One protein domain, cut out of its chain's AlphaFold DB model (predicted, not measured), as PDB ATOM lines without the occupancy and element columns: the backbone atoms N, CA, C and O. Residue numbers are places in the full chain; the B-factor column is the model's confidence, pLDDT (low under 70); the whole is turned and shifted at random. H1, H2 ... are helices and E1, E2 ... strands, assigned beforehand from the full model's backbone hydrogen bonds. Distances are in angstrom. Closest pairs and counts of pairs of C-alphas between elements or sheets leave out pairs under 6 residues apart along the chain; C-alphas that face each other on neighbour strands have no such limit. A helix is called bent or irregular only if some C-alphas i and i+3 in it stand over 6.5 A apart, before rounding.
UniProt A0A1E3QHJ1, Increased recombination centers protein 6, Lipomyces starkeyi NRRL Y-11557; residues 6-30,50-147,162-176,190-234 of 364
ATOM      1  N   ILE A   6     245.971 -38.580  26.844       96.19
ATOM      2  CA  ILE A   6     244.583 -39.051  26.920       96.19
ATOM      3  C   ILE A   6     244.415 -39.819  28.227       96.19
ATOM      4  O   ILE A   6     245.197 -40.723  28.490       96.19
ATOM      5  N   LEU A   7     243.378 -39.535  29.008       97.06
ATOM      6  CA  LEU A   7     242.986 -40.352  30.157       97.06
ATOM      7  C   LEU A   7     241.741 -41.175  29.820       97.06
ATOM      8  O   LEU A   7     240.687 -40.621  29.537       97.06
ATOM      9  N   VAL A   8     241.840 -42.500  29.888       97.50
ATOM     10  CA  VAL A   8     240.705 -43.423  29.802       97.50
ATOM     11  C   VAL A   8     240.295 -43.829  31.214       97.50
ATOM     12  O   VAL A   8     241.002 -44.584  31.881       97.50
ATOM     13  N   LEU A   9     239.130 -43.356  31.650       97.31
ATOM     14  CA  LEU A   9     238.612 -43.546  33.006       97.31
ATOM     15  C   LEU A   9     237.313 -44.354  32.987       97.31
ATOM     16  O   LEU A   9     236.535 -44.327  32.033       97.31
ATOM     17  N   GLY A  10     237.051 -45.089  34.057       95.62
ATOM     18  CA  GLY A  10     235.755 -45.718  34.290       95.62
ATOM     19  C   GLY A  10     235.836 -46.750  35.407       95.62
ATOM     20  O   GLY A  10     236.934 -47.221  35.718       95.62
ATOM     21  N   PRO A  11     234.695 -47.176  35.969       94.06
ATOM     22  CA  PRO A  11     234.667 -48.155  37.052       94.06
ATOM     23  C   PRO A  11     235.161 -49.536  36.582       94.06
ATOM     24  O   PRO A  11     235.296 -49.775  35.368       94.06
ATOM     25  N   PRO A  12     235.405 -50.491  37.494       91.62
ATOM     26  CA  PRO A  12     235.673 -51.876  37.151       91.62
ATOM     27  C   PRO A  12     234.702 -52.418  36.107       91.62
ATOM     28  O   PRO A  12     233.487 -52.266  36.197       91.62
ATOM     29  N   LYS A  13     235.248 -53.109  35.101       89.88
ATOM     30  CA  LYS A  13     234.477 -53.718  34.003       89.88
ATOM     31  C   LYS A  13     233.678 -52.729  33.143       89.88
ATOM     32  O   LYS A  13     232.835 -53.200  32.392       89.88
ATOM     33  N   SER A  14     233.974 -51.433  33.146       92.94
ATOM     34  CA  SER A  14     233.365 -50.414  32.261       92.94
ATOM     35  C   SER A  14     233.548 -50.649  30.759       92.94
ATOM     36  O   SER A  14     232.733 -50.193  29.968       92.94
ATOM     37  N   GLY A  15     234.576 -51.400  30.354       91.62
ATOM     38  CA  GLY A  15     234.867 -51.649  28.939       91.62
ATOM     39  C   GLY A  15     236.073 -50.892  28.387       91.62
ATOM     40  O   GLY A  15     236.307 -50.985  27.188       91.62
ATOM     41  N   LYS A  16     236.876 -50.243  29.247       93.06
ATOM     42  CA  LYS A  16     238.161 -49.601  28.900       93.06
ATOM     43  C   LYS A  16     238.993 -50.411  27.902       93.06
ATOM     44  O   LYS A  16     239.339 -49.913  26.843       93.06
ATOM     45  N   PHE A  17     239.256 -51.688  28.185       90.94
ATOM     46  CA  PHE A  17     240.078 -52.526  27.301       90.94
ATOM     47  C   PHE A  17     239.407 -52.866  25.970       90.94
ATOM     48  O   PHE A  17     240.103 -52.980  24.971       90.94
ATOM     49  N   THR A  18     238.076 -52.974  25.932       92.00
ATOM     50  CA  THR A  18     237.344 -53.121  24.666       92.00
ATOM     51  C   THR A  18     237.530 -51.875  23.804       92.00
ATOM     52  O   THR A  18     237.820 -51.995  22.621       92.00
ATOM     53  N   LEU A  19     237.433 -50.687  24.407       92.88
ATOM     54  CA  LEU A  19     237.694 -49.434  23.707       92.88
ATOM     55  C   LEU A  19     239.150 -49.348  23.222       92.88
ATOM     56  O   LEU A  19     239.385 -48.992  22.073       92.88
ATOM     57  N   LEU A  20     240.125 -49.692  24.068       92.06
ATOM     58  CA  LEU A  20     241.548 -49.640  23.711       92.06
ATOM     59  C   LEU A  20     241.911 -50.615  22.593       92.06
ATOM     60  O   LEU A  20     242.643 -50.239  21.682       92.06
ATOM     61  N   GLU A  21     241.383 -51.837  22.637       91.12
ATOM     62  CA  GLU A  21     241.572 -52.824  21.573       91.12
ATOM     63  C   GLU A  21     240.993 -52.312  20.247       91.12
ATOM     64  O   GLU A  21     241.638 -52.426  19.207       91.12
ATOM     65  N   GLU A  22     239.817 -51.676  20.270       90.69
ATOM     66  CA  GLU A  22     239.208 -51.090  19.072       90.69
ATOM     67  C   GLU A  22     239.956 -49.841  18.559       90.69
ATOM     68  O   GLU A  22     240.082 -49.649  17.345       90.69
ATOM     69  N   LEU A  23     240.478 -48.997  19.455       89.94
ATOM     70  CA  LEU A  23     241.209 -47.779  19.091       89.94
ATOM     71  C   LEU A  23     242.618 -48.072  18.576       89.94
ATOM     72  O   LEU A  23     243.013 -47.515  17.553       89.94
ATOM     73  N   THR A  24     243.355 -48.935  19.273       88.94
ATOM     74  CA  THR A  24     244.801 -49.140  19.075       88.94
ATOM     75  C   THR A  24     245.139 -50.461  18.381       88.94
ATOM     76  O   THR A  24     246.272 -50.668  17.954       88.94
ATOM     77  N   GLY A  25     244.182 -51.387  18.281       86.94
ATOM     78  CA  GLY A  25     244.414 -52.743  17.778       86.94
ATOM     79  C   GLY A  25     245.116 -53.678  18.770       86.94
ATOM     80  O   GLY A  25     245.363 -54.834  18.429       86.94
ATOM     81  N   SER A  26     245.442 -53.217  19.981       85.50
ATOM     82  CA  SER A  26     246.059 -54.031  21.031       85.50
ATOM     83  C   SER A  26     245.525 -53.667  22.420       85.50
ATOM     84  O   SER A  26     244.925 -52.615  22.629       85.50
ATOM     85  N   THR A  27     245.700 -54.565  23.385       79.19
ATOM     86  CA  THR A  27     245.444 -54.267  24.798       79.19
ATOM     87  C   THR A  27     246.757 -53.908  25.483       79.19
ATOM     88  O   THR A  27     247.778 -54.500  25.118       79.19
ATOM     89  N   PRO A  28     246.744 -53.032  26.502       76.00
ATOM     90  CA  PRO A  28     247.939 -52.747  27.284       76.00
ATOM     91  C   PRO A  28     248.505 -54.058  27.825       76.00
ATOM     92  O   PRO A  28     247.786 -54.836  28.462       76.00
ATOM     93  N   THR A  29     249.776 -54.335  27.558       59.16
ATOM     94  CA  THR A  29     250.467 -55.418  28.244       59.16
ATOM     95  C   THR A  29     250.723 -54.959  29.667       59.16
ATOM     96  O   THR A  29     251.351 -53.932  29.905       59.16
ATOM     97  N   SER A  30     250.220 -55.706  30.650       51.50
ATOM     98  CA  SER A  30     250.742 -55.572  32.004       51.50
ATOM     99  C   SER A  30     252.202 -56.017  31.948       51.50
ATOM    100  O   SER A  30     252.479 -57.220  31.935       51.50
ATOM    101  N   THR A  50     243.942 -54.800  38.983       73.44
ATOM    102  CA  THR A  50     243.494 -53.417  38.749       73.44
ATOM    103  C   THR A  50     243.989 -52.914  37.392       73.44
ATOM    104  O   THR A  50     245.037 -53.347  36.909       73.44
ATOM    105  N   HIS A  51     243.223 -52.019  36.765       75.88
ATOM    106  CA  HIS A  51     243.630 -51.319  35.543       75.88
ATOM    107  C   HIS A  51     244.240 -49.936  35.815       75.88
ATOM    108  O   HIS A  51     244.624 -49.265  34.859       75.88
ATOM    109  N   ALA A  52     244.289 -49.512  37.081       77.88
ATOM    110  CA  ALA A  52     244.803 -48.212  37.487       77.88
ATOM    111  C   ALA A  52     246.303 -48.074  37.194       77.88
ATOM    112  O   ALA A  52     247.078 -49.009  37.417       77.88
ATOM    113  N   GLY A  53     246.706 -46.908  36.688       78.44
ATOM    114  CA  GLY A  53     248.103 -46.575  36.407       78.44
ATOM    115  C   GLY A  53     248.710 -47.272  35.184       78.44
ATOM    116  O   GLY A  53     249.921 -47.189  34.975       78.44
ATOM    117  N   LEU A  54     247.908 -47.957  34.361       85.38
ATOM    118  CA  LEU A  54     248.397 -48.532  33.106       85.38
ATOM    119  C   LEU A  54     248.568 -47.438  32.048       85.38
ATOM    120  O   LEU A  54     247.843 -46.444  32.022       85.38
ATOM    121  N   SER A  55     249.508 -47.655  31.132       88.19
ATOM    122  CA  SER A  55     249.724 -46.773  29.986       88.19
ATOM    123  C   SER A  55     249.691 -47.557  28.683       88.19
ATOM    124  O   SER A  55     249.966 -48.757  28.661       88.19
ATOM    125  N   HIS A  56     249.296 -46.884  27.609       88.81
ATOM    126  CA  HIS A  56     249.239 -47.441  26.264       88.81
ATOM    127  C   HIS A  56     249.543 -46.359  25.230       88.81
ATOM    128  O   HIS A  56     249.506 -45.173  25.552       88.81
ATOM    129  N   THR A  57     249.803 -46.746  23.987       90.81
ATOM    130  CA  THR A  57     250.112 -45.794  22.910       90.81
ATOM    131  C   THR A  57     249.053 -45.856  21.820       90.81
ATOM    132  O   THR A  57     248.661 -46.935  21.374       90.81
ATOM    133  N   LEU A  58     248.591 -44.686  21.381       91.44
ATOM    134  CA  LEU A  58     247.696 -44.518  20.243       91.44
ATOM    135  C   LEU A  58     248.394 -43.710  19.155       91.44
ATOM    136  O   LEU A  58     248.747 -42.553  19.359       91.44
ATOM    137  N   THR A  59     248.541 -44.311  17.979       91.94
ATOM    138  CA  THR A  59     248.976 -43.605  16.774       91.94
ATOM    139  C   THR A  59     247.769 -42.928  16.127       91.94
ATOM    140  O   THR A  59     246.898 -43.591  15.561       91.94
ATOM    141  N   LEU A  60     247.707 -41.603  16.220       89.50
ATOM    142  CA  LEU A  60     246.763 -40.767  15.486       89.50
ATOM    143  C   LEU A  60     247.350 -40.478  14.104       89.50
ATOM    144  O   LEU A  60     248.465 -39.971  14.000       89.50
ATOM    145  N   SER A  61     246.621 -40.812  13.040       86.62
ATOM    146  CA  SER A  61     247.102 -40.647  11.668       86.62
ATOM    147  C   SER A  61     245.978 -40.167  10.763       86.62
ATOM    148  O   SER A  61     244.975 -40.855  10.573       86.62
ATOM    149  N   ASN A  62     246.165 -38.989  10.173       87.19
ATOM    150  CA  ASN A  62     245.273 -38.438   9.166       87.19
ATOM    151  C   ASN A  62     246.072 -37.868   7.979       87.19
ATOM    152  O   ASN A  62     247.268 -38.091   7.822       87.19
ATOM    153  N   LYS A  63     245.400 -37.144   7.077       87.25
ATOM    154  CA  LYS A  63     246.041 -36.581   5.871       87.25
ATOM    155  C   LYS A  63     247.062 -35.476   6.162       87.25
ATOM    156  O   LYS A  63     247.783 -35.088   5.246       87.25
ATOM    157  N   TYR A  64     247.051 -34.926   7.369       83.12
ATOM    158  CA  TYR A  64     247.803 -33.739   7.752       83.12
ATOM    159  C   TYR A  64     248.943 -34.069   8.714       83.12
ATOM    160  O   TYR A  64     249.971 -33.400   8.654       83.12
ATOM    161  N   PHE A  65     248.792 -35.098   9.553       86.06
ATOM    162  CA  PHE A  65     249.819 -35.517  10.500       86.06
ATOM    163  C   PHE A  65     249.739 -37.009  10.843       86.06
ATOM    164  O   PHE A  65     248.710 -37.663  10.665       86.06
ATOM    165  N   GLU A  66     250.838 -37.515  11.395       89.56
ATOM    166  CA  GLU A  66     250.919 -38.796  12.089       89.56
ATOM    167  C   GLU A  66     251.660 -38.569  13.408       89.56
ATOM    168  O   GLU A  66     252.713 -37.929  13.422       89.56
ATOM    169  N   ARG A  67     251.084 -39.025  14.523       88.56
ATOM    170  CA  ARG A  67     251.637 -38.802  15.860       88.56
ATOM    171  C   ARG A  67     251.260 -39.912  16.823       88.56
ATOM    172  O   ARG A  67     250.132 -40.391  16.819       88.56
ATOM    173  N   GLU A  68     252.180 -40.241  17.717       91.56
ATOM    174  CA  GLU A  68     251.906 -41.087  18.872       91.56
ATOM    175  C   GLU A  68     251.486 -40.249  20.083       91.56
ATOM    176  O   GLU A  68     252.160 -39.294  20.477       91.56
ATOM    177  N   VAL A  69     250.349 -40.612  20.671       92.19
ATOM    178  CA  VAL A  69     249.807 -40.015  21.889       92.19
ATOM    179  C   VAL A  69     249.701 -41.098  22.953       92.19
ATOM    180  O   VAL A  69     249.158 -42.179  22.719       92.19
ATOM    181  N   THR A  70     250.220 -40.806  24.142       93.88
ATOM    182  CA  THR A  70     250.135 -41.720  25.279       93.88
ATOM    183  C   THR A  70     248.746 -41.651  25.912       93.88
ATOM    184  O   THR A  70     248.223 -40.572  26.208       93.88
ATOM    185  N   ILE A  71     248.178 -42.828  26.147       94.25
ATOM    186  CA  ILE A  71     246.948 -43.050  26.890       94.25
ATOM    187  C   ILE A  71     247.308 -43.500  28.304       94.25
ATOM    188  O   ILE A  71     248.009 -44.493  28.482       94.25
ATOM    189  N   TRP A  72     246.782 -42.809  29.305       95.00
ATOM    190  CA  TRP A  72     246.701 -43.275  30.682       95.00
ATOM    191  C   TRP A  72     245.369 -43.956  30.924       95.00
ATOM    192  O   TRP A  72     244.340 -43.554  30.385       95.00
ATOM    193  N   ILE A  73     245.394 -45.009  31.722       94.69
ATOM    194  CA  ILE A  73     244.225 -45.822  32.014       94.69
ATOM    195  C   ILE A  73     244.070 -45.837  33.515       94.69
ATOM    196  O   ILE A  73     245.004 -46.191  34.237       94.69
ATOM    197  N   ASP A  74     242.879 -45.466  33.963       94.12
ATOM    198  CA  ASP A  74     242.600 -45.404  35.380       94.12
ATOM    199  C   ASP A  74     241.228 -45.971  35.747       94.12
ATOM    200  O   ASP A  74     240.340 -46.197  34.909       94.12
ATOM    201  N   GLU A  75     241.086 -46.292  37.023       94.06
ATOM    202  CA  GLU A  75     239.918 -46.923  37.607       94.06
ATOM    203  C   GLU A  75     239.728 -46.432  39.042       94.06
ATOM    204  O   GLU A  75     240.683 -46.210  39.775       94.06
ATOM    205  N   TYR A  76     238.472 -46.295  39.446       93.25
ATOM    206  CA  TYR A  76     238.087 -45.971  40.815       93.25
ATOM    207  C   TYR A  76     237.132 -47.039  41.337       93.25
ATOM    208  O   TYR A  76     236.474 -47.742  40.561       93.25
ATOM    209  N   ASP A  77     237.029 -47.141  42.658       91.12
ATOM    210  CA  ASP A  77     236.129 -48.095  43.292       91.12
ATOM    211  C   ASP A  77     234.665 -47.786  42.959       91.12
ATOM    212  O   ASP A  77     234.164 -46.685  43.191       91.12
ATOM    213  N   ASP A  78     233.957 -48.781  42.424       89.81
ATOM    214  CA  ASP A  78     232.545 -48.655  42.058       89.81
ATOM    215  C   ASP A  78     231.648 -48.749  43.298       89.81
ATOM    216  O   ASP A  78     231.072 -49.799  43.602       89.81
ATOM    217  N   THR A  79     231.577 -47.660  44.060       88.00
ATOM    218  CA  THR A  79     230.730 -47.554  45.249       88.00
ATOM    219  C   THR A  79     229.360 -46.968  44.906       88.00
ATOM    220  O   THR A  79     229.203 -46.129  44.017       88.00
ATOM    221  N   SER A  80     228.321 -47.398  45.627       81.50
ATOM    222  CA  SER A  80     226.949 -46.917  45.397       81.50
ATOM    223  C   SER A  80     226.753 -45.438  45.740       81.50
ATOM    224  O   SER A  80     225.809 -44.811  45.264       81.50
ATOM    225  N   ASP A  81     227.611 -44.900  46.603       84.88
ATOM    226  CA  ASP A  81     227.486 -43.592  47.235       84.88
ATOM    227  C   ASP A  81     228.475 -42.555  46.693       84.88
ATOM    228  O   ASP A  81     228.685 -41.564  47.367       84.88
ATOM    229  N   ASP A  82     229.060 -42.769  45.508       89.44
ATOM    230  CA  ASP A  82     230.021 -41.878  44.827       89.44
ATOM    231  C   ASP A  82     231.370 -41.632  45.538       89.44
ATOM    232  O   ASP A  82     232.250 -40.958  44.998       89.44
ATOM    233  N   THR A  83     231.588 -42.255  46.696       92.06
ATOM    234  CA  THR A  83     232.821 -42.112  47.485       92.06
ATOM    235  C   THR A  83     234.084 -42.521  46.730       92.06
ATOM    236  O   THR A  83     235.104 -41.847  46.869       92.06
ATOM    237  N   GLY A  84     234.023 -43.561  45.891       92.38
ATOM    238  CA  GLY A  84     235.177 -44.025  45.118       92.38
ATOM    239  C   GLY A  84     235.641 -43.003  44.082       92.38
ATOM    240  O   GLY A  84     236.814 -42.631  44.066       92.38
ATOM    241  N   ILE A  85     234.723 -42.465  43.268       95.44
ATOM    242  CA  ILE A  85     235.064 -41.436  42.271       95.44
ATOM    243  C   ILE A  85     235.485 -40.116  42.932       95.44
ATOM    244  O   ILE A  85     236.384 -39.444  42.436       95.44
ATOM    245  N   ARG A  86     234.896 -39.744  44.078       95.25
ATOM    246  CA  ARG A  86     235.319 -38.547  44.827       95.25
ATOM    247  C   ARG A  86     236.716 -38.701  45.408       95.25
ATOM    248  O   ARG A  86     237.496 -37.751  45.362       95.25
ATOM    249  N   GLY A  87     237.018 -39.877  45.957       93.31
ATOM    250  CA  GLY A  87     238.351 -40.216  46.443       93.31
ATOM    251  C   GLY A  87     239.381 -40.121  45.322       93.31
ATOM    252  O   GLY A  87     240.395 -39.442  45.481       93.31
ATOM    253  N   TRP A  88     239.059 -40.696  44.158       95.25
ATOM    254  CA  TRP A  88     239.873 -40.579  42.951       95.25
ATOM    255  C   TRP A  88     240.076 -39.118  42.530       95.25
ATOM    256  O   TRP A  88     241.215 -38.673  42.453       95.25
ATOM    257  N   ALA A  89     239.007 -38.334  42.358       94.69
ATOM    258  CA  ALA A  89     239.095 -36.941  41.906       94.69
ATOM    259  C   ALA A  89     239.896 -36.051  42.874       94.69
ATOM    260  O   ALA A  89     240.663 -35.188  42.448       94.69
ATOM    261  N   THR A  90     239.759 -36.294  44.183       93.06
ATOM    262  CA  THR A  90     240.523 -35.590  45.226       93.06
ATOM    263  C   THR A  90     242.012 -35.920  45.135       93.06
ATOM    264  O   THR A  90     242.843 -35.020  45.202       93.06
ATOM    265  N   SER A  91     242.353 -37.199  44.960       88.75
ATOM    266  CA  SER A  91     243.742 -37.635  44.797       88.75
ATOM    267  C   SER A  91     244.349 -37.105  43.499       88.75
ATOM    268  O   SER A  91     245.474 -36.607  43.498       88.75
ATOM    269  N   PHE A  92     243.592 -37.180  42.404       90.00
ATOM    270  CA  PHE A  92     244.014 -36.753  41.075       90.00
ATOM    271  C   PHE A  92     244.194 -35.229  40.984       90.00
ATOM    272  O   PHE A  92     245.019 -34.772  40.211       90.00
ATOM    273  N   SER A  93     243.501 -34.448  41.823       88.38
ATOM    274  CA  SER A  93     243.658 -32.980  41.923       88.38
ATOM    275  C   SER A  93     244.575 -32.516  43.052       88.38
ATOM    276  O   SER A  93     244.580 -31.335  43.406       88.38
ATOM    277  N   SER A  94     245.306 -33.431  43.687       88.81
ATOM    278  CA  SER A  94     246.257 -33.059  44.733       88.81
ATOM    279  C   SER A  94     247.398 -32.207  44.163       88.81
ATOM    280  O   SER A  94     247.694 -32.256  42.969       88.81
ATOM    281  N   ALA A  95     248.065 -31.428  45.020       82.62
ATOM    282  CA  ALA A  95     249.198 -30.600  44.600       82.62
ATOM    283  C   ALA A  95     250.325 -31.433  43.958       82.62
ATOM    284  O   ALA A  95     250.957 -30.976  43.011       82.62
ATOM    285  N   ASP A  96     250.515 -32.666  44.431       80.56
ATOM    286  CA  ASP A  96     251.515 -33.599  43.906       80.56
ATOM    287  C   ASP A  96     251.134 -34.126  42.508       80.56
ATOM    288  O   ASP A  96     252.003 -34.435  41.700       80.56
ATOM    289  N   ALA A  97     249.837 -34.182  42.185       80.19
ATOM    290  CA  ALA A  97     249.321 -34.632  40.889       80.19
ATOM    291  C   ALA A  97     249.128 -33.487  39.877       80.19
ATOM    292  O   ALA A  97     248.627 -33.708  38.773       80.19
ATOM    293  N   HIS A  98     249.539 -32.264  40.221       82.31
ATOM    294  CA  HIS A  98     249.304 -31.074  39.408       82.31
ATOM    295  C   HIS A  98     249.793 -31.228  37.956       82.31
ATOM    296  O   HIS A  98     249.080 -30.888  37.009       82.31
ATOM    297  N   GLU A  99     250.990 -31.785  37.768       85.88
ATOM    298  CA  GLU A  99     251.575 -31.999  36.441       85.88
ATOM    299  C   GLU A  99     250.782 -33.014  35.608       85.88
ATOM    300  O   GLU A  99     250.644 -32.845  34.394       85.88
ATOM    301  N   VAL A 100     250.199 -34.024  36.262       86.81
ATOM    302  CA  VAL A 100     249.387 -35.068  35.625       86.81
ATOM    303  C   VAL A 100     248.119 -34.455  35.039       86.81
ATOM    304  O   VAL A 100     247.832 -34.642  33.857       86.81
ATOM    305  N   VAL A 101     247.385 -33.660  35.824       88.12
ATOM    306  CA  VAL A 101     246.156 -33.007  35.344       88.12
ATOM    307  C   VAL A 101     246.467 -31.987  34.246       88.12
ATOM    308  O   VAL A 101     245.781 -31.945  33.226       88.12
ATOM    309  N   SER A 102     247.543 -31.207  34.393       88.19
ATOM    310  CA  SER A 102     247.976 -30.221  33.389       88.19
ATOM    311  C   SER A 102     248.388 -30.855  32.051       88.19
ATOM    312  O   SER A 102     248.246 -30.232  30.989       88.19
ATOM    313  N   ALA A 103     248.854 -32.106  32.075       91.75
ATOM    314  CA  ALA A 103     249.177 -32.881  30.882       91.75
ATOM    315  C   ALA A 103     247.938 -33.462  30.174       91.75
ATOM    316  O   ALA A 103     248.073 -33.973  29.063       91.75
ATOM    317  N   LEU A 104     246.730 -33.377  30.738       93.81
ATOM    318  CA  LEU A 104     245.532 -33.853  30.048       93.81
ATOM    319  C   LEU A 104     245.196 -32.965  28.842       93.81
ATOM    320  O   LEU A 104     245.163 -31.734  28.930       93.81
ATOM    321  N   GLY A 105     244.961 -33.620  27.705       94.44
ATOM    322  CA  GLY A 105     244.344 -33.036  26.509       94.44
ATOM    323  C   GLY A 105     243.005 -33.688  26.158       94.44
ATOM    324  O   GLY A 105     242.170 -33.074  25.501       94.44
ATOM    325  N   ALA A 106     242.764 -34.913  26.635       96.81
ATOM    326  CA  ALA A 106     241.465 -35.560  26.524       96.81
ATOM    327  C   ALA A 106     241.167 -36.468  27.721       96.81
ATOM    328  O   ALA A 106     242.065 -37.125  28.252       96.81
ATOM    329  N   ILE A 107     239.891 -36.565  28.078       97.50
ATOM    330  CA  ILE A 107     239.335 -37.571  28.974       97.50
ATOM    331  C   ILE A 107     238.260 -38.376  28.243       97.50
ATOM    332  O   ILE A 107     237.333 -37.841  27.637       97.50
ATOM    333  N   VAL A 108     238.390 -39.694  28.303       98.19
ATOM    334  CA  VAL A 108     237.454 -40.648  27.718       98.19
ATOM    335  C   VAL A 108     236.898 -41.506  28.841       98.19
ATOM    336  O   VAL A 108     237.520 -42.468  29.296       98.19
ATOM    337  N   TYR A 109     235.715 -41.137  29.312       98.31
ATOM    338  CA  TYR A 109     234.984 -41.884  30.316       98.31
ATOM    339  C   TYR A 109     234.247 -43.056  29.658       98.31
ATOM    340  O   TYR A 109     233.543 -42.886  28.665       98.31
ATOM    341  N   THR A 110     234.393 -44.260  30.206       97.69
ATOM    342  CA  THR A 110     233.750 -45.475  29.690       97.69
ATOM    343  C   THR A 110     232.766 -46.049  30.697       97.69
ATOM    344  O   THR A 110     233.045 -46.122  31.893       97.69
ATOM    345  N   PHE A 111     231.628 -46.530  30.205       96.25
ATOM    346  CA  PHE A 111     230.627 -47.212  31.022       96.25
ATOM    347  C   PHE A 111     229.911 -48.304  30.237       96.25
ATOM    348  O   PHE A 111     229.955 -48.351  29.006       96.25
ATOM    349  N   ARG A 112     229.233 -49.210  30.951       94.38
ATOM    350  CA  ARG A 112     228.451 -50.262  30.302       94.38
ATOM    351  C   ARG A 112     227.115 -49.731  29.818       94.38
ATOM    352  O   ARG A 112     226.354 -49.149  30.582       94.38
ATOM    353  N   LYS A 113     226.828 -49.996  28.546       92.62
ATOM    354  CA  LYS A 113     225.524 -49.747  27.943       92.62
ATOM    355  C   LYS A 113     224.452 -50.565  28.684       92.62
ATOM    356  O   LYS A 113     224.614 -51.787  28.751       92.62
ATOM    357  N   PRO A 114     223.382 -49.929  29.193       91.00
ATOM    358  CA  PRO A 114     222.304 -50.631  29.880       91.00
ATOM    359  C   PRO A 114     221.542 -51.554  28.919       91.00
ATOM    360  O   PRO A 114     221.311 -51.210  27.759       91.00
ATOM    361  N   GLU A 115     221.130 -52.727  29.404       86.88
ATOM    362  CA  GLU A 115     220.338 -53.703  28.645       86.88
ATOM    363  C   GLU A 115     218.843 -53.658  28.991       86.88
ATOM    364  O   GLU A 115     218.019 -54.156  28.222       86.88
ATOM    365  N   THR A 116     218.483 -53.103  30.154       86.31
ATOM    366  CA  THR A 116     217.098 -53.038  30.653       86.31
ATOM    367  C   THR A 116     216.698 -51.622  31.059       86.31
ATOM    368  O   THR A 116     217.550 -50.765  31.271       86.31
ATOM    369  N   ARG A 117     215.388 -51.340  31.117       82.62
ATOM    370  CA  ARG A 117     214.898 -49.971  31.349       82.62
ATOM    371  C   ARG A 117     215.168 -49.513  32.778       82.62
ATOM    372  O   ARG A 117     215.455 -48.341  32.989       82.62
ATOM    373  N   ASP A 118     215.098 -50.439  33.726       83.94
ATOM    374  CA  ASP A 118     215.452 -50.170  35.117       83.94
ATOM    375  C   ASP A 118     216.952 -49.842  35.214       83.94
ATOM    376  O   ASP A 118     217.329 -48.811  35.762       83.94
ATOM    377  N   GLU A 119     217.798 -50.636  34.547       89.00
ATOM    378  CA  GLU A 119     219.238 -50.372  34.450       89.00
ATOM    379  C   GLU A 119     219.543 -49.049  33.734       89.00
ATOM    380  O   GLU A 119     220.464 -48.347  34.128       89.00
ATOM    381  N   TYR A 120     218.767 -48.667  32.714       89.81
ATOM    382  CA  TYR A 120     218.949 -47.404  31.995       89.81
ATOM    383  C   TYR A 120     218.876 -46.197  32.928       89.81
ATOM    384  O   TYR A 120     219.754 -45.339  32.888       89.81
ATOM    385  N   VAL A 121     217.851 -46.146  33.782       90.62
ATOM    386  CA  VAL A 121     217.651 -45.033  34.718       90.62
ATOM    387  C   VAL A 121     218.785 -44.976  35.741       90.62
ATOM    388  O   VAL A 121     219.329 -43.897  35.998       90.62
ATOM    389  N   ASP A 122     219.175 -46.131  36.282       91.88
ATOM    390  CA  ASP A 122     220.235 -46.228  37.285       91.88
ATOM    391  C   ASP A 122     221.609 -45.874  36.698       91.88
ATOM    392  O   ASP A 122     222.345 -45.069  37.275       91.88
ATOM    393  N   VAL A 123     221.941 -46.420  35.523       93.19
ATOM    394  CA  VAL A 123     223.203 -46.155  34.819       93.19
ATOM    395  C   VAL A 123     223.283 -44.695  34.403       93.19
ATOM    396  O   VAL A 123     224.297 -44.061  34.673       93.19
ATOM    397  N   LYS A 124     222.225 -44.126  33.818       93.81
ATOM    398  CA  LYS A 124     222.208 -42.712  33.424       93.81
ATOM    399  C   LYS A 124     222.437 -41.791  34.620       93.81
ATOM    400  O   LYS A 124     223.357 -40.978  34.602       93.81
ATOM    401  N   SER A 125     221.685 -41.999  35.701       93.81
ATOM    402  CA  SER A 125     221.822 -41.204  36.931       93.81
ATOM    403  C   SER A 125     223.213 -41.330  37.564       93.81
ATOM    404  O   SER A 125     223.710 -40.391  38.189       93.81
ATOM    405  N   LYS A 126     223.840 -42.506  37.448       95.00
ATOM    406  CA  LYS A 126     225.201 -42.756  37.928       95.00
ATOM    407  C   LYS A 126     226.239 -42.042  37.065       95.00
ATOM    408  O   LYS A 126     227.063 -41.322  37.617       95.00
ATOM    409  N   VAL A 127     226.159 -42.186  35.743       96.00
ATOM    410  CA  VAL A 127     227.079 -41.548  34.790       96.00
ATOM    411  C   VAL A 127     227.019 -40.026  34.921       96.00
ATOM    412  O   VAL A 127     228.059 -39.398  35.066       96.00
ATOM    413  N   GLU A 128     225.829 -39.425  34.989       96.06
ATOM    414  CA  GLU A 128     225.676 -37.975  35.203       96.06
ATOM    415  C   GLU A 128     226.344 -37.498  36.500       96.06
ATOM    416  O   GLU A 128     226.966 -36.438  36.550       96.06
ATOM    417  N   ARG A 129     226.235 -38.286  37.575       96.19
ATOM    418  CA  ARG A 129     226.870 -37.965  38.857       96.19
ATOM    419  C   ARG A 129     228.391 -38.010  38.763       96.19
ATOM    420  O   ARG A 129     229.046 -37.127  39.306       96.19
ATOM    421  N   GLU A 130     228.932 -39.032  38.113       96.69
ATOM    422  CA  GLU A 130     230.375 -39.246  37.978       96.69
ATOM    423  C   GLU A 130     231.007 -38.218  37.035       96.69
ATOM    424  O   GLU A 130     232.025 -37.622  37.381       96.69
ATOM    425  N   LEU A 131     230.364 -37.933  35.900       96.88
ATOM    426  CA  LEU A 131     230.825 -36.921  34.950       96.88
ATOM    427  C   LEU A 131     230.781 -35.513  35.536       96.88
ATOM    428  O   LEU A 131     231.709 -34.749  35.301       96.88
ATOM    429  N   ARG A 132     229.785 -35.190  36.373       96.12
ATOM    430  CA  ARG A 132     229.786 -33.931  37.129       96.12
ATOM    431  C   ARG A 132     231.022 -33.802  38.020       96.12
ATOM    432  O   ARG A 132     231.650 -32.757  38.033       96.12
ATOM    433  N   ILE A 133     231.389 -34.861  38.746       96.50
ATOM    434  CA  ILE A 133     232.562 -34.839  39.637       96.50
ATOM    435  C   ILE A 133     233.850 -34.631  38.832       96.50
ATOM    436  O   ILE A 133     234.703 -33.846  39.233       96.50
ATOM    437  N   ILE A 134     233.975 -35.309  37.690       96.06
ATOM    438  CA  ILE A 134     235.116 -35.163  36.779       96.06
ATOM    439  C   ILE A 134     235.168 -33.751  36.181       96.06
ATOM    440  O   ILE A 134     236.233 -33.146  36.113       96.06
ATOM    441  N   HIS A 135     234.027 -33.208  35.772       94.38
ATOM    442  CA  HIS A 135     233.911 -31.856  35.239       94.38
ATOM    443  C   HIS A 135     234.312 -30.795  36.273       94.38
ATOM    444  O   HIS A 135     235.191 -29.979  36.000       94.38
ATOM    445  N   ASP A 136     233.747 -30.857  37.484       93.50
ATOM    446  CA  ASP A 136     234.064 -29.935  38.583       93.50
ATOM    447  C   ASP A 136     235.571 -29.939  38.890       93.50
ATOM    448  O   ASP A 136     236.181 -28.894  39.128       93.50
ATOM    449  N   MET A 137     236.180 -31.128  38.848       93.62
ATOM    450  CA  MET A 137     237.612 -31.344  39.026       93.62
ATOM    451  C   MET A 137     238.443 -30.642  37.937       93.62
ATOM    452  O   MET A 137     239.352 -29.873  38.255       93.62
ATOM    453  N   LEU A 138     238.114 -30.868  36.659       92.56
ATOM    454  CA  LEU A 138     238.823 -30.288  35.512       92.56
ATOM    455  C   LEU A 138     238.709 -28.762  35.481       92.56
ATOM    456  O   LEU A 138     239.720 -28.079  35.321       92.56
ATOM    457  N   ILE A 139     237.506 -28.223  35.699       90.25
ATOM    458  CA  ILE A 139     237.285 -26.774  35.754       90.25
ATOM    459  C   ILE A 139     238.062 -26.150  36.909       90.25
ATOM    460  O   ILE A 139     238.716 -25.125  36.719       90.25
ATOM    461  N   SER A 140     238.020 -26.753  38.099       89.25
ATOM    462  CA  SER A 140     238.741 -26.227  39.266       89.25
ATOM    463  C   SER A 140     240.245 -26.148  39.001       89.25
ATOM    464  O   SER A 140     240.875 -25.126  39.285       89.25
ATOM    465  N   HIS A 141     240.815 -27.193  38.393       88.75
ATOM    466  CA  HIS A 141     242.220 -27.206  37.990       88.75
ATOM    467  C   HIS A 141     242.516 -26.145  36.928       88.75
ATOM    468  O   HIS A 141     243.437 -25.348  37.098       88.75
ATOM    469  N   TYR A 142     241.711 -26.076  35.867       87.19
ATOM    470  CA  TYR A 142     241.900 -25.117  34.781       87.19
ATOM    471  C   TYR A 142     241.814 -23.659  35.262       87.19
ATOM    472  O   TYR A 142     242.655 -22.835  34.890       87.19
ATOM    473  N   LYS A 143     240.860 -23.342  36.148       84.56
ATOM    474  CA  LYS A 143     240.736 -22.021  36.785       84.56
ATOM    475  C   LYS A 143     241.976 -21.678  37.605       84.56
ATOM    476  O   LYS A 143     242.488 -20.570  37.483       84.56
ATOM    477  N   SER A 144     242.508 -22.636  38.369       84.19
ATOM    478  CA  SER A 144     243.715 -22.421  39.183       84.19
ATOM    479  C   SER A 144     244.957 -22.047  38.364       84.19
ATOM    480  O   SER A 144     245.854 -21.401  38.894       84.19
ATOM    481  N   GLN A 145     245.008 -22.442  37.086       78.50
ATOM    482  CA  GLN A 145     246.134 -22.176  36.186       78.50
ATOM    483  C   GLN A 145     245.995 -20.881  35.387       78.50
ATOM    484  O   GLN A 145     246.997 -20.284  35.011       78.50
ATOM    485  N   ASN A 146     244.763 -20.462  35.096       75.56
ATOM    486  CA  ASN A 146     244.502 -19.363  34.164       75.56
ATOM    487  C   ASN A 146     243.992 -18.085  34.844       75.56
ATOM    488  O   ASN A 146     243.942 -17.036  34.204       75.56
ATOM    489  N   MET A 147     243.634 -18.147  36.129       71.94
ATOM    490  CA  MET A 147     243.228 -16.988  36.926       71.94
ATOM    491  C   MET A 147     244.343 -16.535  37.878       71.94
ATOM    492  O   MET A 147     244.202 -16.592  39.098       71.94
ATOM    493  N   TRP A 162     236.986 -26.266  30.409       90.44
ATOM    494  CA  TRP A 162     238.293 -26.851  30.143       90.44
ATOM    495  C   TRP A 162     238.509 -26.979  28.629       90.44
ATOM    496  O   TRP A 162     237.603 -27.342  27.886       90.44
ATOM    497  N   ASP A 163     239.723 -26.693  28.157       87.50
ATOM    498  CA  ASP A 163     240.073 -26.640  26.731       87.50
ATOM    499  C   ASP A 163     240.360 -28.015  26.093       87.50
ATOM    500  O   ASP A 163     240.754 -28.093  24.927       87.50
ATOM    501  N   GLY A 164     240.182 -29.104  26.844       92.88
ATOM    502  CA  GLY A 164     240.383 -30.477  26.385       92.88
ATOM    503  C   GLY A 164     239.137 -31.138  25.791       92.88
ATOM    504  O   GLY A 164     238.040 -30.585  25.763       92.88
ATOM    505  N   ILE A 165     239.302 -32.376  25.321       96.06
ATOM    506  CA  ILE A 165     238.191 -33.205  24.829       96.06
ATOM    507  C   ILE A 165     237.616 -34.045  25.968       96.06
ATOM    508  O   ILE A 165     238.344 -34.822  26.582       96.06
ATOM    509  N   SER A 166     236.299 -33.995  26.165       97.25
ATOM    510  CA  SER A 166     235.576 -34.839  27.121       97.25
ATOM    511  C   SER A 166     234.583 -35.756  26.401       97.25
ATOM    512  O   SER A 166     233.607 -35.296  25.816       97.25
ATOM    513  N   LEU A 167     234.820 -37.072  26.433       98.06
ATOM    514  CA  LEU A 167     233.981 -38.079  25.768       98.06
ATOM    515  C   LEU A 167     233.398 -39.071  26.778       98.06
ATOM    516  O   LEU A 167     234.117 -39.591  27.629       98.06
ATOM    517  N   ALA A 168     232.110 -39.381  26.654       98.00
ATOM    518  CA  ALA A 168     231.409 -40.399  27.427       98.00
ATOM    519  C   ALA A 168     230.991 -41.551  26.506       98.00
ATOM    520  O   ALA A 168     230.052 -41.443  25.718       98.00
ATOM    521  N   VAL A 169     231.694 -42.678  26.604       97.69
ATOM    522  CA  VAL A 169     231.581 -43.794  25.665       97.69
ATOM    523  C   VAL A 169     230.837 -44.969  26.298       97.69
ATOM    524  O   VAL A 169     231.325 -45.620  27.228       97.69
ATOM    525  N   ALA A 170     229.667 -45.289  25.745       96.44
ATOM    526  CA  ALA A 170     228.901 -46.470  26.118       96.44
ATOM    527  C   ALA A 170     229.458 -47.717  25.422       96.44
ATOM    528  O   ALA A 170     229.453 -47.823  24.194       96.44
ATOM    529  N   ILE A 171     229.895 -48.695  26.218       94.50
ATOM    530  CA  ILE A 171     230.452 -49.966  25.755       94.50
ATOM    531  C   ILE A 171     229.444 -51.093  26.014       94.50
ATOM    532  O   ILE A 171     228.995 -51.274  27.150       94.50
ATOM    533  N   PRO A 172     229.097 -51.926  25.020       90.25
ATOM    534  CA  PRO A 172     228.210 -53.059  25.248       90.25
ATOM    535  C   PRO A 172     228.834 -54.083  26.192       90.25
ATOM    536  O   PRO A 172     230.045 -54.308  26.186       90.25
ATOM    537  N   SER A 173     228.007 -54.751  26.990       81.06
ATOM    538  CA  SER A 173     228.459 -55.897  27.779       81.06
ATOM    539  C   SER A 173     228.846 -57.065  26.862       81.06
ATOM    540  O   SER A 173     228.171 -57.342  25.870       81.06
ATOM    541  N   ALA A 174     229.920 -57.795  27.189       65.06
ATOM    542  CA  ALA A 174     230.338 -58.975  26.422       65.06
ATOM    543  C   ALA A 174     229.241 -60.062  26.380       65.06
ATOM    544  O   ALA A 174     229.123 -60.786  25.390       65.06
ATOM    545  N   THR A 175     228.390 -60.119  27.411       53.38
ATOM    546  CA  THR A 175     227.237 -61.027  27.508       53.38
ATOM    547  C   THR A 175     226.208 -60.799  26.392       53.38
ATOM    548  O   THR A 175     225.520 -61.739  25.990       53.38
ATOM    549  N   ALA A 176     226.150 -59.589  25.824       50.16
ATOM    550  CA  ALA A 176     225.240 -59.257  24.733       50.16
ATOM    551  C   ALA A 176     225.604 -59.966  23.411       50.16
ATOM    552  O   ALA A 176     224.721 -60.242  22.605       50.16
ATOM    553  N   GLU A 190     217.467 -49.107  22.657       74.62
ATOM    554  CA  GLU A 190     218.109 -48.050  21.903       74.62
ATOM    555  C   GLU A 190     218.385 -46.908  22.875       74.62
ATOM    556  O   GLU A 190     217.477 -46.403  23.532       74.62
ATOM    557  N   LEU A 191     219.659 -46.544  23.014       78.06
ATOM    558  CA  LEU A 191     220.011 -45.316  23.707       78.06
ATOM    559  C   LEU A 191     219.583 -44.165  22.804       78.06
ATOM    560  O   LEU A 191     220.070 -44.050  21.676       78.06
ATOM    561  N   GLU A 192     218.655 -43.349  23.289       83.38
ATOM    562  CA  GLU A 192     218.270 -42.105  22.636       83.38
ATOM    563  C   GLU A 192     219.450 -41.134  22.759       83.38
ATOM    564  O   GLU A 192     219.657 -40.535  23.813       83.38
ATOM    565  N   ALA A 193     220.269 -41.041  21.705       82.06
ATOM    566  CA  ALA A 193     221.503 -40.250  21.712       82.06
ATOM    567  C   ALA A 193     221.243 -38.797  22.131       82.06
ATOM    568  O   ALA A 193     221.931 -38.300  23.014       82.06
ATOM    569  N   GLU A 194     220.174 -38.181  21.616       86.38
ATOM    570  CA  GLU A 194     219.759 -36.819  21.974       86.38
ATOM    571  C   GLU A 194     219.502 -36.652  23.484       86.38
ATOM    572  O   GLU A 194     219.827 -35.618  24.067       86.38
ATOM    573  N   GLU A 195     218.935 -37.670  24.146       90.50
ATOM    574  CA  GLU A 195     218.626 -37.622  25.579       90.50
ATOM    575  C   GLU A 195     219.892 -37.715  26.444       90.50
ATOM    576  O   GLU A 195     219.935 -37.142  27.535       90.50
ATOM    577  N   TRP A 196     220.899 -38.464  25.986       93.19
ATOM    578  CA  TRP A 196     222.210 -38.549  26.631       93.19
ATOM    579  C   TRP A 196     223.039 -37.300  26.362       93.19
ATOM    580  O   TRP A 196     223.553 -36.705  27.297       93.19
ATOM    581  N   GLU A 197     223.119 -36.849  25.112       91.56
ATOM    582  CA  GLU A 197     223.814 -35.613  24.747       91.56
ATOM    583  C   GLU A 197     223.280 -34.426  25.549       91.56
ATOM    584  O   GLU A 197     224.054 -33.716  26.182       91.56
ATOM    585  N   THR A 198     221.955 -34.266  25.631       93.31
ATOM    586  CA  THR A 198     221.335 -33.189  26.418       93.31
ATOM    587  C   THR A 198     221.703 -33.262  27.900       93.31
ATOM    588  O   THR A 198     221.872 -32.227  28.543       93.31
ATOM    589  N   SER A 199     221.806 -34.467  28.472       93.25
ATOM    590  CA  SER A 199     222.086 -34.613  29.901       93.25
ATOM    591  C   SER A 199     223.571 -34.517  30.248       93.25
ATOM    592  O   SER A 199     223.902 -34.159  31.378       93.25
ATOM    593  N   LEU A 200     224.455 -34.784  29.284       94.69
ATOM    594  CA  LEU A 200     225.907 -34.714  29.452       94.69
ATOM    595  C   LEU A 200     226.517 -33.382  28.995       94.69
ATOM    596  O   LEU A 200     227.585 -33.009  29.484       94.69
ATOM    597  N   GLN A 201     225.816 -32.628  28.142       92.06
ATOM    598  CA  GLN A 201     226.221 -31.301  27.670       92.06
ATOM    599  C   GLN A 201     226.613 -30.331  28.801       92.06
ATOM    600  O   GLN A 201     227.633 -29.661  28.644       92.06
ATOM    601  N   PRO A 202     225.895 -30.242  29.945       91.81
ATOM    602  CA  PRO A 202     226.283 -29.340  31.034       91.81
ATOM    603  C   PRO A 202     227.646 -29.657  31.659       91.81
ATOM    604  O   PRO A 202     228.199 -28.811  32.347       91.81
ATOM    605  N   PHE A 203     228.169 -30.867  31.446       93.00
ATOM    606  CA  PHE A 203     229.468 -31.308  31.954       93.00
ATOM    607  C   PHE A 203     230.564 -31.250  30.875       93.00
ATOM    608  O   PHE A 203     231.686 -31.691  31.123       93.00
ATOM    609  N   GLY A 204     230.242 -30.759  29.673       92.12
ATOM    610  CA  GLY A 204     231.156 -30.704  28.528       92.12
ATOM    611  C   GLY A 204     231.412 -32.057  27.854       92.12
ATOM    612  O   GLY A 204     232.276 -32.148  26.989       92.12
ATOM    613  N   PHE A 205     230.686 -33.118  28.230       96.06
ATOM    614  CA  PHE A 205     230.903 -34.466  27.698       96.06
ATOM    615  C   PHE A 205     230.048 -34.749  26.463       96.06
ATOM    616  O   PHE A 205     228.822 -34.655  26.504       96.06
ATOM    617  N   GLU A 206     230.690 -35.213  25.394       96.00
ATOM    618  CA  GLU A 206     230.001 -35.758  24.227       96.00
ATOM    619  C   GLU A 206     229.675 -37.243  24.430       96.00
ATOM    620  O   GLU A 206     230.549 -38.051  24.755       96.00
ATOM    621  N   PHE A 207     228.416 -37.622  24.214       96.81
ATOM    622  CA  PHE A 207     227.980 -39.010  24.312       96.81
ATOM    623  C   PHE A 207     228.262 -39.796  23.025       96.81
ATOM    624  O   PHE A 207     227.878 -39.385  21.934       96.81
ATOM    625  N   ILE A 208     228.862 -40.984  23.151       96.25
ATOM    626  CA  ILE A 208     229.141 -41.876  22.020       96.25
ATOM    627  C   ILE A 208     228.723 -43.317  22.349       96.25
ATOM    628  O   ILE A 208     229.277 -43.960  23.240       96.25
ATOM    629  N   ASP A 209     227.801 -43.883  21.565       94.88
ATOM    630  CA  ASP A 209     227.527 -45.328  21.564       94.88
ATOM    631  C   ASP A 209     228.499 -46.041  20.615       94.88
ATOM    632  O   ASP A 209     228.365 -45.956  19.389       94.88
ATOM    633  N   ILE A 210     229.458 -46.789  21.173       93.75
ATOM    634  CA  ILE A 210     230.510 -47.458  20.391       93.75
ATOM    635  C   ILE A 210     229.952 -48.493  19.398       93.75
ATOM    636  O   ILE A 210     230.616 -48.847  18.425       93.75
ATOM    637  N   GLN A 211     228.725 -48.991  19.609       90.75
ATOM    638  CA  GLN A 211     228.098 -49.955  18.699       90.75
ATOM    639  C   GLN A 211     227.578 -49.317  17.410       90.75
ATOM    640  O   GLN A 211     227.375 -50.032  16.420       90.75
ATOM    641  N   LYS A 212     227.310 -48.007  17.414       91.31
ATOM    642  CA  LYS A 212     226.835 -47.289  16.228       91.31
ATOM    643  C   LYS A 212     227.987 -47.137  15.229       91.31
ATOM    644  O   LYS A 212     229.158 -47.139  15.592       91.31
ATOM    645  N   LYS A 213     227.655 -47.067  13.940       92.50
ATOM    646  CA  LYS A 213     228.625 -46.942  12.841       92.50
ATOM    647  C   LYS A 213     228.069 -46.040  11.752       92.50
ATOM    648  O   LYS A 213     226.852 -45.965  11.585       92.50
ATOM    649  N   GLY A 214     228.957 -45.451  10.958       92.38
ATOM    650  CA  GLY A 214     228.584 -44.601   9.834       92.38
ATOM    651  C   GLY A 214     228.342 -43.164  10.274       92.38
ATOM    652  O   GLY A 214     229.117 -42.625  11.058       92.38
ATOM    653  N   ARG A 215     227.291 -42.541   9.734       93.44
ATOM    654  CA  ARG A 215     226.958 -41.137   9.982       93.44
ATOM    655  C   ARG A 215     225.503 -40.966  10.401       93.44
ATOM    656  O   ARG A 215     224.662 -41.742   9.945       93.44
ATOM    657  N   ASN A 216     225.223 -39.969  11.237       88.12
ATOM    658  CA  ASN A 216     223.854 -39.563  11.564       88.12
ATOM    659  C   ASN A 216     223.215 -38.742  10.423       88.12
ATOM    660  O   ASN A 216     223.836 -38.499   9.382       88.12
ATOM    661  N   ASP A 217     221.972 -38.296  10.624       87.25
ATOM    662  CA  ASP A 217     221.206 -37.522   9.633       87.25
ATOM    663  C   ASP A 217     221.817 -36.145   9.314       87.25
ATOM    664  O   ASP A 217     221.526 -35.559   8.268       87.25
ATOM    665  N   TYR A 218     222.707 -35.650  10.175       87.62
ATOM    666  CA  TYR A 218     223.454 -34.403  10.001       87.62
ATOM    667  C   TYR A 218     224.830 -34.623   9.350       87.62
ATOM    668  O   TYR A 218     225.524 -33.666   9.009       87.62
ATOM    669  N   GLY A 219     225.203 -35.881   9.095       89.12
ATOM    670  CA  GLY A 219     226.463 -36.260   8.470       89.12
ATOM    671  C   GLY A 219     227.639 -36.386   9.439       89.12
ATOM    672  O   GLY A 219     228.763 -36.565   8.968       89.12
ATOM    673  N   GLU A 220     227.402 -36.326  10.747       89.94
ATOM    674  CA  GLU A 220     228.420 -36.487  11.792       89.94
ATOM    675  C   GLU A 220     228.763 -37.966  11.968       89.94
ATOM    676  O   GLU A 220     227.899 -38.829  11.790       89.94
ATOM    677  N   LEU A 221     230.029 -38.273  12.263       95.06
ATOM    678  CA  LEU A 221     230.482 -39.649  12.470       95.06
ATOM    679  C   LEU A 221     229.871 -40.241  13.744       95.06
ATOM    680  O   LEU A 221     229.549 -39.526  14.686       95.06
ATOM    681  N   LEU A 222     229.734 -41.567  13.779       93.88
ATOM    682  CA  LEU A 222     229.192 -42.303  14.921       93.88
ATOM    683  C   LEU A 222     230.169 -43.370  15.432       93.88
ATOM    684  O   LEU A 222     230.981 -43.914  14.678       93.88
ATOM    685  N   GLY A 223     230.034 -43.713  16.714       94.56
ATOM    686  CA  GLY A 223     230.795 -44.779  17.368       94.56
ATOM    687  C   GLY A 223     232.301 -44.534  17.352       94.56
ATOM    688  O   GLY A 223     232.767 -43.425  17.600       94.56
ATOM    689  N   LEU A 224     233.080 -45.577  17.052       95.19
ATOM    690  CA  LEU A 224     234.546 -45.520  17.098       95.19
ATOM    691  C   LEU A 224     235.141 -44.453  16.164       95.19
ATOM    692  O   LEU A 224     236.144 -43.832  16.503       95.19
ATOM    693  N   GLU A 225     234.536 -44.232  14.992       95.19
ATOM    694  CA  GLU A 225     235.013 -43.218  14.042       95.19
ATOM    695  C   GLU A 225     234.858 -41.801  14.607       95.19
ATOM    696  O   GLU A 225     235.725 -40.965  14.370       95.19
ATOM    697  N   ARG A 226     233.817 -41.555  15.414       95.81
ATOM    698  CA  ARG A 226     233.627 -40.275  16.101       95.81
ATOM    699  C   ARG A 226     234.660 -40.050  17.198       95.81
ATOM    700  O   ARG A 226     235.219 -38.964  17.278       95.81
ATOM    701  N   VAL A 227     234.969 -41.088  17.984       96.75
ATOM    702  CA  VAL A 227     236.040 -41.022  18.998       96.75
ATOM    703  C   VAL A 227     237.370 -40.652  18.338       96.75
ATOM    704  O   VAL A 227     238.075 -39.773  18.823       96.75
ATOM    705  N   LYS A 228     237.704 -41.298  17.214       95.19
ATOM    706  CA  LYS A 228     238.938 -41.011  16.468       95.19
ATOM    707  C   LYS A 228     238.950 -39.598  15.905       95.19
ATOM    708  O   LYS A 228     239.928 -38.896  16.113       95.19
ATOM    709  N   GLU A 229     237.867 -39.168  15.259       95.31
ATOM    710  CA  GLU A 229     237.756 -37.806  14.727       95.31
ATOM    711  C   GLU A 229     237.936 -36.760  15.826       95.31
ATOM    712  O   GLU A 229     238.740 -35.850  15.654       95.31
ATOM    713  N   ALA A 230     237.260 -36.918  16.968       95.50
ATOM    714  CA  ALA A 230     237.418 -36.010  18.096       95.50
ATOM    715  C   ALA A 230     238.897 -35.914  18.504       95.50
ATOM    716  O   ALA A 230     239.475 -34.831  18.461       95.50
ATOM    717  N   LEU A 231     239.555 -37.046  18.778       95.31
ATOM    718  CA  LEU A 231     240.967 -37.071  19.184       95.31
ATOM    719  C   LEU A 231     241.923 -36.525  18.107       95.31
ATOM    720  O   LEU A 231     242.901 -35.860  18.439       95.31
ATOM    721  N   GLU A 232     241.659 -36.770  16.825       93.25
ATOM    722  CA  GLU A 232     242.465 -36.264  15.706       93.25
ATOM    723  C   GLU A 232     242.312 -34.753  15.480       93.25
ATOM    724  O   GLU A 232     243.181 -34.145  14.852       93.25
ATOM    725  N   THR A 233     241.224 -34.143  15.960       89.69
ATOM    726  CA  THR A 233     240.990 -32.693  15.844       89.69
ATOM    727  C   THR A 233     241.651 -31.867  16.944       89.69
ATOM    728  O   THR A 233     241.731 -30.648  16.809       89.69
ATOM    729  N   TYR A 234     242.152 -32.506  18.004       91.31
ATOM    730  CA  TYR A 234     242.849 -31.817  19.087       91.31
ATOM    731  C   TYR A 234     244.296 -31.475  18.733       91.31
ATOM    732  O   TYR A 234     245.003 -32.256  18.090       91.31
TER     733      TYR A 234
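Overview. This is residues 6 to 30, 50 to 147, 162 to 176 and 190 to 234 of the 364 residues of the protein "Increased recombination centers protein 6" of Lipomyces starkeyi NRRL Y-11557 (UniProt A0A1E3QHJ1). What is the overall picture? A strongly twisted sheet of six strands, curled like part of a barrel, wraps round H1 and H6, while the long helix H4 runs along its other face and H5 sits beside edge strand E6. H2 and H3 pack on H4, off the sheet. What is it made of? The printed part has 183 residues, of mixed class, with six named helices and six named strands in the order E1 H1 E2 E3 H2 H3 E4 H4 E5 H5 E6 H6; the mixed sheet runs E2 E3 E1 E4 E5 E6. The whole is compact, with a radius of gyration of the C-alphas of 15.9 A and spans of 44 by 43 by 36 A.

Arrangement. How do the strands pair? E1, residues 6 to 9, is parallel to E3, residues 66 to 74, with N 8 and O 72 2.8 A apart, and to E4, residues 104 to 112, with N 7 and O 106 2.8 A apart. E2, residues 54 to 61, forms an antiparallel hairpin with E3, with N 56 and O 71 2.9 A apart. E5, residues 165 to 171, is parallel to E4, with N 109 and O 167 2.8 A apart, and to E6, residues 206 to 209, with N 168 and O 206 2.8 A apart. Which helices are on the sheet? In three layers, helices on both faces, H1, residues 16 to 24, and H6, residues 224 to 233, are opposite H4, residues 117 to 146, and H5, residues 193 to 203. H1 and H6 only just touch, with 3 pairs of C-alphas within 8 A, the closest being Leu 23 and Leu 224 at 7.3 A. What does H4, the hub, touch? Its residues 130 to 137 alone touch H2, residues 83 to 92, at a shallow tilt of 23 degrees, the closest C-alphas being Ala 89 and Met 137 at 6.5 A. Its residues 138 to 141 alone only just touch H3, residues 95 to 102, with 3 pairs of C-alphas within 8 A, the closest being Val 101 and His 141 at 7.5 A. Its residues 124 to 135 alone touch H5, the closest C-alphas being His 135 and Phe 203 at 5.6 A. Are the helix backbones complete? Every O i to N i+4 pair is within hydrogen-bond range in H1, H2, H4 and H6, against 2 of 4 in H3 and 5 of 7 in H5. H3 is irregular, with C-alphas 96 and 99 7.6 A apart, and H5 only just, with C-alphas 199 and 202 6.8 A apart. E3, H2 H3 and E4 form a split strand-helix-strand unit, two strands running the same way with E1 between them, and its crossover is right-handed.

Along the chain. Where do the elements begin and end? E1 begins at C-alpha 6 (244.583, -39.051, 26.920), and H6 ends at C-alpha 233 (240.990, -32.693, 15.844). Which are longest? From first to last C-alpha H4 measures 42.7 A, E3 25.6 A, E4 23.7 A and E2 22.9 A.

Size, cuts and confidence. Where is it cut? Residues 31 to 49, 148 to 161 and 177 to 189 are not printed; the C-alpha gaps are 10.1 A, 12.9 A and 13.6 A. Which link is long, and where is confidence low? E6 to H6, 14 residues, is a long link; pLDDT is under 70 at residues 29 to 30 and 174 to 176.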